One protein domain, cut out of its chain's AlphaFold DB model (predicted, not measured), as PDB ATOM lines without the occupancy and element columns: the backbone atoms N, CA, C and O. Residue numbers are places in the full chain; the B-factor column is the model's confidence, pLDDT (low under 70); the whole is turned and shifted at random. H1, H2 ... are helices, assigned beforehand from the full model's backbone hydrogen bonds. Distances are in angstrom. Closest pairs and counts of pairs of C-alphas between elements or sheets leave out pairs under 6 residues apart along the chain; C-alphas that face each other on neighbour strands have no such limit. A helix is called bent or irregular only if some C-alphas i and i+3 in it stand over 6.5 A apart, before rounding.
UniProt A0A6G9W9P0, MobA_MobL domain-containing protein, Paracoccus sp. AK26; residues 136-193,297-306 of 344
ATOM      1  N   ASP A 136     419.337 209.719 502.505       92.25
ATOM      2  CA  ASP A 136     420.111 209.279 501.333       92.25
ATOM      3  C   ASP A 136     419.362 209.513 500.007       92.25
ATOM      4  O   ASP A 136     419.035 208.597 499.248       92.25
ATOM      5  N   ARG A 137     419.086 210.786 499.711       93.25
ATOM      6  CA  ARG A 137     418.418 211.223 498.483       93.25
ATOM      7  C   ARG A 137     419.246 212.277 497.769       93.25
ATOM      8  O   ARG A 137     419.705 213.246 498.367       93.25
ATOM      9  N   ILE A 138     419.393 212.131 496.456       92.94
ATOM     10  CA  ILE A 138     420.062 213.134 495.629       92.94
ATOM     11  C   ILE A 138     419.068 214.271 495.329       92.94
ATOM     12  O   ILE A 138     417.989 213.994 494.785       92.94
ATOM     13  N   PRO A 139     419.393 215.539 495.658       92.81
ATOM     14  CA  PRO A 139     418.533 216.676 495.353       92.81
ATOM     15  C   PRO A 139     418.483 216.951 493.847       92.81
ATOM     16  O   PRO A 139     419.453 216.739 493.119       92.81
ATOM     17  N   GLN A 140     417.341 217.450 493.377       91.69
ATOM     18  CA  GLN A 140     417.175 217.857 491.983       91.69
ATOM     19  C   GLN A 140     417.856 219.203 491.707       91.69
ATOM     20  O   GLN A 140     418.027 220.044 492.587       91.69
ATOM     21  N   ILE A 141     418.208 219.418 490.446       88.62
ATOM     22  CA  ILE A 141     418.814 220.643 489.934       88.62
ATOM     23  C   ILE A 141     417.700 221.610 489.524       88.62
ATOM     24  O   ILE A 141     416.744 221.220 488.856       88.62
ATOM     25  N   HIS A 142     417.822 222.892 489.872       84.75
ATOM     26  CA  HIS A 142     416.845 223.896 489.452       84.75
ATOM     27  C   HIS A 142     416.773 224.014 487.918       84.75
ATOM     28  O   HIS A 142     417.777 224.245 487.243       84.75
ATOM     29  N   GLU A 143     415.561 223.906 487.373       83.44
ATOM     30  CA  GLU A 143     415.264 224.108 485.956       83.44
ATOM     31  C   GLU A 143     414.530 225.430 485.752       83.44
ATOM     32  O   GLU A 143     413.434 225.628 486.282       83.44
ATOM     33  N   GLY A 144     415.103 226.308 484.928       79.56
ATOM     34  CA  GLY A 144     414.487 227.593 484.616       79.56
ATOM     35  C   GLY A 144     413.170 227.452 483.831       79.56
ATOM     36  O   GLY A 144     413.009 226.512 483.040       79.56
ATOM     37  N   PRO A 145     412.241 228.415 483.972       79.62
ATOM     38  CA  PRO A 145     410.916 228.360 483.350       79.62
ATOM     39  C   PRO A 145     410.976 228.287 481.818       79.62
ATOM     40  O   PRO A 145     410.225 227.525 481.214       79.62
ATOM     41  N   ALA A 146     411.914 228.999 481.186       79.38
ATOM     42  CA  ALA A 146     412.112 228.949 479.735       79.38
ATOM     43  C   ALA A 146     412.471 227.535 479.243       79.38
ATOM     44  O   ALA A 146     411.937 227.068 478.237       79.38
ATOM     45  N   SER A 147     413.322 226.818 479.987       79.56
ATOM     46  CA  SER A 147     413.702 225.437 479.665       79.56
ATOM     47  C   SER A 147     412.503 224.493 479.744       79.56
ATOM     48  O   SER A 147     412.317 223.661 478.855       79.56
ATOM     49  N   ARG A 148     411.667 224.643 480.780       79.88
ATOM     50  CA  ARG A 148     410.445 223.842 480.955       79.88
ATOM     51  C   ARG A 148     409.421 224.114 479.855       79.88
ATOM     52  O   ARG A 148     408.852 223.173 479.311       79.88
ATOM     53  N   GLN A 149     409.222 225.378 479.480       81.06
ATOM     54  CA  GLN A 149     408.300 225.750 478.399       81.06
ATOM     55  C   GLN A 149     408.759 225.225 477.033       81.06
ATOM     56  O   GLN A 149     407.929 224.769 476.251       81.06
ATOM     57  N   MET A 150     410.063 225.252 476.736       80.00
ATOM     58  CA  MET A 150     410.592 224.658 475.502       80.00
ATOM     59  C   MET A 150     410.338 223.151 475.449       80.00
ATOM     60  O   MET A 150     409.839 222.664 474.435       80.00
ATOM     61  N   ALA A 151     410.593 222.441 476.553       79.38
ATOM     62  CA  ALA A 151     410.327 221.009 476.652       79.38
ATOM     63  C   ALA A 151     408.832 220.687 476.485       79.38
ATOM     64  O   ALA A 151     408.485 219.780 475.735       79.38
ATOM     65  N   ALA A 152     407.943 221.470 477.107       79.75
ATOM     66  CA  ALA A 152     406.493 221.324 476.947       79.75
ATOM     67  C   ALA A 152     406.025 221.549 475.496       79.75
ATOM     68  O   ALA A 152     405.062 220.935 475.054       79.75
ATOM     69  N   ARG A 153     406.729 222.398 474.738       82.69
ATOM     70  CA  ARG A 153     406.495 222.633 473.302       82.69
ATOM     71  C   ARG A 153     407.190 221.605 472.396       82.69
ATOM     72  O   ARG A 153     407.256 221.824 471.189       82.69
ATOM     73  N   GLY A 154     407.771 220.540 472.956       76.38
ATOM     74  CA  GLY A 154     408.505 219.512 472.210       76.38
ATOM     75  C   GLY A 154     409.826 219.990 471.597       76.38
ATOM     76  O   GLY A 154     410.424 219.279 470.794       76.38
ATOM     77  N   LYS A 155     410.307 221.188 471.954       73.19
ATOM     78  CA  LYS A 155     411.576 221.730 471.455       73.19
ATOM     79  C   LYS A 155     412.715 221.312 472.375       73.19
ATOM     80  O   LYS A 155     412.640 221.472 473.595       73.19
ATOM     81  N   ALA A 156     413.800 220.817 471.785       64.94
ATOM     82  CA  ALA A 156     415.003 220.493 472.534       64.94
ATOM     83  C   ALA A 156     415.642 221.781 473.074       64.94
ATOM     84  O   ALA A 156     416.089 222.640 472.313       64.94
ATOM     85  N   SER A 157     415.699 221.914 474.400       66.56
ATOM     86  CA  SER A 157     416.615 222.871 475.017       66.56
ATOM     87  C   SER A 157     418.033 222.328 474.851       66.56
ATOM     88  O   SER A 157     418.288 221.155 475.115       66.56
ATOM     89  N   THR A 158     418.954 223.155 474.366       66.88
ATOM     90  CA  THR A 158     420.370 222.776 474.295       66.88
ATOM     91  C   THR A 158     421.068 223.327 475.527       66.88
ATOM     92  O   THR A 158     420.774 224.448 475.947       66.88
ATOM     93  N   SER A 159     421.971 222.545 476.125       68.94
ATOM     94  CA  SER A 159     422.840 223.084 477.170       68.94
ATOM     95  C   SER A 159     423.729 224.183 476.586       68.94
ATOM     96  O   SER A 159     424.279 224.051 475.487       68.94
ATOM     97  N   GLU A 160     423.852 225.278 477.326       73.25
ATOM     98  CA  GLU A 160     424.742 226.377 476.986       73.25
ATOM     99  C   GLU A 160     426.193 225.866 476.905       73.25
ATOM    100  O   GLU A 160     426.644 225.034 477.694       73.25
ATOM    101  N   GLN A 161     426.940 226.342 475.909       75.50
ATOM    102  CA  GLN A 161     428.242 225.784 475.534       75.50
ATOM    103  C   GLN A 161     429.272 225.827 476.675       75.50
ATOM    104  O   GLN A 161     430.091 224.914 476.796       75.50
ATOM    105  N   SER A 162     429.171 226.839 477.540       79.06
ATOM    106  CA  SER A 162     429.983 227.035 478.747       79.06
ATOM    107  C   SER A 162     429.804 225.922 479.791       79.06
ATOM    108  O   SER A 162     430.747 225.606 480.518       79.06
ATOM    109  N   TRP A 163     428.637 225.269 479.832       74.69
ATOM    110  CA  TRP A 163     428.305 224.220 480.804       74.69
ATOM    111  C   TRP A 163     428.675 222.808 480.347       74.69
ATOM    112  O   TRP A 163     428.768 221.905 481.181       74.69
ATOM    113  N   ARG A 164     428.994 222.623 479.058       79.06
ATOM    114  CA  ARG A 164     429.364 221.320 478.476       79.06
ATOM    115  C   ARG A 164     430.444 220.547 479.246       79.06
ATOM    116  O   ARG A 164     430.308 219.329 479.354       79.06
ATOM    117  N   PRO A 165     431.500 221.172 479.810       78.25
ATOM    118  CA  PRO A 165     432.490 220.445 480.611       78.25
ATOM    119  C   PRO A 165     431.928 219.830 481.906       78.25
ATOM    120  O   PRO A 165     432.534 218.909 482.459       78.25
ATOM    121  N   ILE A 166     430.798 220.345 482.397       73.62
ATOM    122  CA  ILE A 166     430.155 219.959 483.659       73.62
ATOM    123  C   ILE A 166     429.035 218.946 483.392       73.62
ATOM    124  O   ILE A 166     429.008 217.877 484.008       73.62
ATOM    125  N   ASP A 167     428.137 219.259 482.455       75.94
ATOM    126  CA  ASP A 167     426.934 218.468 482.167       75.94
ATOM    127  C   ASP A 167     427.070 217.514 480.969       75.94
ATOM    128  O   ASP A 167     426.154 216.745 480.679       75.94
ATOM    129  N   GLY A 168     428.201 217.540 480.257       75.81
ATOM    130  CA  GLY A 168     428.409 216.715 479.065       75.81
ATOM    131  C   GLY A 168     427.481 217.078 477.900       75.81
ATOM    132  O   GLY A 168     427.194 216.226 477.062       75.81
ATOM    133  N   GLY A 169     426.975 218.314 477.863       78.88
ATOM    134  CA  GLY A 169     426.001 218.801 476.886       78.88
ATOM    135  C   GLY A 169     424.561 218.381 477.174       78.88
ATOM    136  O   GLY A 169     423.691 218.584 476.328       78.88
ATOM    137  N   GLN A 170     424.294 217.785 478.336       83.62
ATOM    138  CA  GLN A 170     422.969 217.287 478.693       83.62
ATOM    139  C   GLN A 170     422.142 218.346 479.406       83.62
ATOM    140  O   GLN A 170     422.649 219.191 480.137       83.62
ATOM    141  N   THR A 171     420.829 218.289 479.208       85.12
ATOM    142  CA  THR A 171     419.917 219.237 479.843       85.12
ATOM    143  C   THR A 171     419.749 218.925 481.326       85.12
ATOM    144  O   THR A 171     419.784 217.767 481.756       85.12
ATOM    145  N   ARG A 172     419.472 219.965 482.118       86.25
ATOM    146  CA  ARG A 172     419.102 219.822 483.536       86.25
ATOM    147  C   ARG A 172     417.879 218.912 483.714       86.25
ATOM    148  O   ARG A 172     417.873 218.089 484.621       86.25
ATOM    149  N   ALA A 173     416.923 218.969 482.783       86.19
ATOM    150  CA  ALA A 173     415.765 218.073 482.744       86.19
ATOM    151  C   ALA A 173     416.152 216.594 482.634       86.19
ATOM    152  O   ALA A 173     415.624 215.751 483.365       86.19
ATOM    153  N   ARG A 174     417.120 216.266 481.770       87.69
ATOM    154  CA  ARG A 174     417.637 214.900 481.662       87.69
ATOM    155  C   ARG A 174     418.372 214.477 482.931       87.69
ATOM    156  O   ARG A 174     418.165 213.361 483.400       87.69
ATOM    157  N   ALA A 175     419.198 215.354 483.499       89.25
ATOM    158  CA  ALA A 175     419.878 215.076 484.763       89.25
ATOM    159  C   ALA A 175     418.868 214.800 485.892       89.25
ATOM    160  O   ALA A 175     419.000 213.808 486.601       89.25
ATOM    161  N   ASN A 176     417.799 215.594 485.995       91.31
ATOM    162  CA  ASN A 176     416.733 215.394 486.978       91.31
ATOM    163  C   ASN A 176     415.913 214.123 486.752       91.31
ATOM    164  O   ASN A 176     415.420 213.541 487.716       91.31
ATOM    165  N   ALA A 177     415.747 213.672 485.506       91.81
ATOM    166  CA  ALA A 177     415.150 212.366 485.228       91.81
ATOM    167  C   ALA A 177     416.023 211.230 485.788       91.81
ATOM    168  O   ALA A 177     415.509 210.352 486.476       91.81
ATOM    169  N   ILE A 178     417.341 211.300 485.577       92.25
ATOM    170  CA  ILE A 178     418.295 210.325 486.123       92.25
ATOM    171  C   ILE A 178     418.325 210.379 487.655       92.25
ATOM    172  O   ILE A 178     418.311 209.339 488.297       92.25
ATOM    173  N   ILE A 179     418.313 211.570 488.257       93.81
ATOM    174  CA  ILE A 179     418.279 211.737 489.720       93.81
ATOM    175  C   ILE A 179     417.022 211.101 490.321       93.81
ATOM    176  O   ILE A 179     417.113 210.367 491.303       93.81
ATOM    177  N   ARG A 180     415.845 211.352 489.727       95.00
ATOM    178  CA  ARG A 180     414.586 210.726 490.162       95.00
ATOM    179  C   ARG A 180     414.671 209.208 490.092       95.00
ATOM    180  O   ARG A 180     414.265 208.536 491.031       95.00
ATOM    181  N   GLU A 181     415.241 208.692 489.013       95.25
ATOM    182  CA  GLU A 181     415.438 207.263 488.840       95.25
ATOM    183  C   GLU A 181     416.406 206.667 489.871       95.25
ATOM    184  O   GLU A 181     416.092 205.645 490.471       95.25
ATOM    185  N   ILE A 182     417.550 207.307 490.123       94.69
ATOM    186  CA  ILE A 182     418.507 206.870 491.149       94.69
ATOM    187  C   ILE A 182     417.830 206.794 492.513       94.69
ATOM    188  O   ILE A 182     417.976 205.794 493.206       94.69
ATOM    189  N   ASN A 183     417.081 207.831 492.885       95.44
ATOM    190  CA  ASN A 183     416.389 207.869 494.169       95.44
ATOM    191  C   ASN A 183     415.362 206.730 494.286       95.44
ATOM    192  O   ASN A 183     415.314 206.072 495.318       95.44
ATOM    193  N   HIS A 184     414.615 206.444 493.215       94.56
ATOM    194  CA  HIS A 184     413.681 205.311 493.162       94.56
ATOM    195  C   HIS A 184     414.384 203.954 493.278       94.56
ATOM    196  O   HIS A 184     413.909 203.048 493.956       94.56
ATOM    197  N   LEU A 185     415.535 203.792 492.620       93.31
ATOM    198  CA  LEU A 185     416.329 202.565 492.709       93.31
ATOM    199  C   LEU A 185     416.912 202.362 494.109       93.31
ATOM    200  O   LEU A 185     416.953 201.230 494.580       93.31
ATOM    201  N   LYS A 186     417.358 203.437 494.768       92.50
ATOM    202  CA  LYS A 186     417.831 203.387 496.155       92.50
ATOM    203  C   LYS A 186     416.727 202.938 497.105       92.50
ATOM    204  O   LYS A 186     416.966 202.024 497.879       92.50
ATOM    205  N   GLU A 187     415.541 203.530 496.986       91.06
ATOM    206  CA  GLU A 187     414.370 203.169 497.792       91.06
ATOM    207  C   GLU A 187     414.000 201.692 497.615       91.06
ATOM    208  O   GLU A 187     413.924 200.964 498.594       91.06
ATOM    209  N   LYS A 188     413.920 201.201 496.371       89.56
ATOM    210  CA  LYS A 188     413.670 199.774 496.103       89.56
ATOM    211  C   LYS A 188     414.715 198.838 496.706       89.56
ATOM    212  O   LYS A 188     414.369 197.787 497.224       89.56
ATOM    213  N   ILE A 189     415.996 199.186 496.588       88.31
ATOM    214  CA  ILE A 189     417.074 198.366 497.154       88.31
ATOM    215  C   ILE A 189     416.989 198.358 498.682       88.31
ATOM    216  O   ILE A 189     417.265 197.321 499.281       88.31
ATOM    217  N   ASP A 190     416.638 199.485 499.301       86.38
ATOM    218  CA  ASP A 190     416.441 199.581 500.747       86.38
ATOM    219  C   ASP A 190     415.254 198.719 501.195       86.38
ATOM    220  O   ASP A 190     415.422 197.885 502.078       86.38
ATOM    221  N   ASP A 191     414.115 198.803 500.500       85.00
ATOM    222  CA  ASP A 191     412.933 197.974 500.765       85.00
ATOM    223  C   ASP A 191     413.223 196.463 500.602       85.00
ATOM    224  O   ASP A 191     412.789 195.661 501.428       85.00
ATOM    225  N   ASP A 192     413.993 196.059 499.580       80.56
ATOM    226  CA  ASP A 192     414.385 194.655 499.354       80.56
ATOM    227  C   ASP A 192     415.419 194.153 500.383       80.56
ATOM    228  O   ASP A 192     415.437 192.973 500.742       80.56
ATOM    229  N   THR A 193     416.331 195.025 500.826       77.44
ATOM    230  CA  THR A 193     417.420 194.667 501.756       77.44
ATOM    231  C   THR A 193     416.955 194.697 503.209       77.44
ATOM    232  O   THR A 193     417.455 193.934 504.035       77.44
ATOM    233  N   PHE A 297     427.375 214.732 485.417       80.81
ATOM    234  CA  PHE A 297     426.405 213.961 484.640       80.81
ATOM    235  C   PHE A 297     426.815 212.493 484.427       80.81
ATOM    236  O   PHE A 297     425.977 211.604 484.547       80.81
ATOM    237  N   MET A 298     428.090 212.215 484.130       83.19
ATOM    238  CA  MET A 298     428.532 210.826 483.933       83.19
ATOM    239  C   MET A 298     428.539 210.054 485.248       83.19
ATOM    240  O   MET A 298     428.205 208.876 485.249       83.19
ATOM    241  N   GLU A 299     428.863 210.710 486.363       87.94
ATOM    242  CA  GLU A 299     428.764 210.095 487.688       87.94
ATOM    243  C   GLU A 299     427.318 209.689 488.005       87.94
ATOM    244  O   GLU A 299     427.093 208.575 488.472       87.94
ATOM    245  N   LEU A 300     426.329 210.526 487.662       89.94
ATOM    246  CA  LEU A 300     424.911 210.166 487.783       89.94
ATOM    247  C   LEU A 300     424.547 208.960 486.904       89.94
ATOM    248  O   LEU A 300     423.866 208.047 487.363       89.94
ATOM    249  N   VAL A 301     425.009 208.925 485.651       88.81
ATOM    250  CA  VAL A 301     424.752 207.790 484.748       88.81
ATOM    251  C   VAL A 301     425.347 206.495 485.304       88.81
ATOM    252  O   VAL A 301     424.636 205.497 485.406       88.81
ATOM    253  N   ILE A 302     426.613 206.525 485.729       91.94
ATOM    254  CA  ILE A 302     427.298 205.366 486.317       91.94
ATOM    255  C   ILE A 302     426.570 204.907 487.586       91.94
ATOM    256  O   ILE A 302     426.337 203.712 487.764       91.94
ATOM    257  N   LEU A 303     426.163 205.834 488.457       92.56
ATOM    258  CA  LEU A 303     425.427 205.500 489.675       92.56
ATOM    259  C   LEU A 303     424.080 204.838 489.365       92.56
ATOM    260  O   LEU A 303     423.735 203.823 489.960       92.56
ATOM    261  N   ARG A 304     423.322 205.365 488.402       94.00
ATOM    262  CA  ARG A 304     422.067 204.739 487.971       94.00
ATOM    263  C   ARG A 304     422.306 203.317 487.463       94.00
ATOM    264  O   ARG A 304     421.605 202.396 487.876       94.00
ATOM    265  N   ASP A 305     423.271 203.137 486.569       93.44
ATOM    266  CA  ASP A 305     423.500 201.849 485.907       93.44
ATOM    267  C   ASP A 305     424.035 200.794 486.888       93.44
ATOM    268  O   ASP A 305     423.620 199.636 486.843       93.44
ATOM    269  N   THR A 306     424.869 201.202 487.848       93.88
ATOM    270  CA  THR A 306     425.321 200.332 488.946       93.88
ATOM    271  C   THR A 306     424.175 199.920 489.871       93.88
ATOM    272  O   THR A 306     424.076 198.744 490.219       93.88
TER     273      THR A 306
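This is residues 136 to 193 and 297 to 306 of the 344 residues of the protein "MobA_MobL domain-containing protein" of Paracoccus sp. AK26 (UniProt A0A6G9W9P0). One long helix, H3, makes the long axis of this loose, elongated model; the shorter H4 packs side by side with its residues 175 to 185, and two short helices, H1 and H2, sit separately near its first end. Residues 136 to 144 run alongside H3 before H1, while residues 188 to 193 of H3 stick out. The printed part has 68 residues with four named helices in the order H1, H2, H3, H4 and no named strand: all helix. It is loose, with a radius of gyration of the C-alphas of 13.7 A, and spans 41 by 25 by 17 A.

Go first to H1, residues 145 to 152, and then to H2, residues 161 to 167, which is apart from it. Next comes H3, residues 172 to 193: H1 is near it, with 5 pairs of C-alphas within 10 A, and H2 is only just apart from it, at 8.2 A. Past the cut, look for H4, residues 297 to 306. H3 touches it with residues 175 to 185 alone, at a shallow tilt of 27 degrees, the same way; the closest C-alphas, of Ile 182 and Arg 304, are 5.2 A apart. H2 and H4 are close but not clearly touching, the closest C-alphas being those of Asp 167 and Phe 297, 5.2 A apart. H1 and H4 are apart. Every O i to N i+4 pair is within hydrogen-bond range in H1, H3 and H4; H2 has 1 of 3, beside 2 of 4 O i to N i+3 pairs.

Find C-alpha 145 at (410.916, 228.360, 483.350); from there H1 runs 10.5 A to residue 152. H2 runs 10.0 A and is irregular, with C-alphas 162 and 165 7.3 A apart. H3 starts at C-alpha 172, (419.102, 219.822, 483.536), and runs 31.1 A. H4 runs 14.3 A to C-alpha 306 at (425.321, 200.332, 488.946).

The C-alphas farthest apart, of Gln 161 and Thr 193, are 42.1 A apart. Residues 194 to 296 are not printed, and the gap from C-alpha 193 to C-alpha 297 is 27.3 A. Of the links printed whole, H2 to H3 is tight and H1 to H2 short. Look for pLDDT under 70 at residues 156 to 159; the mean of the printed part is 84.5.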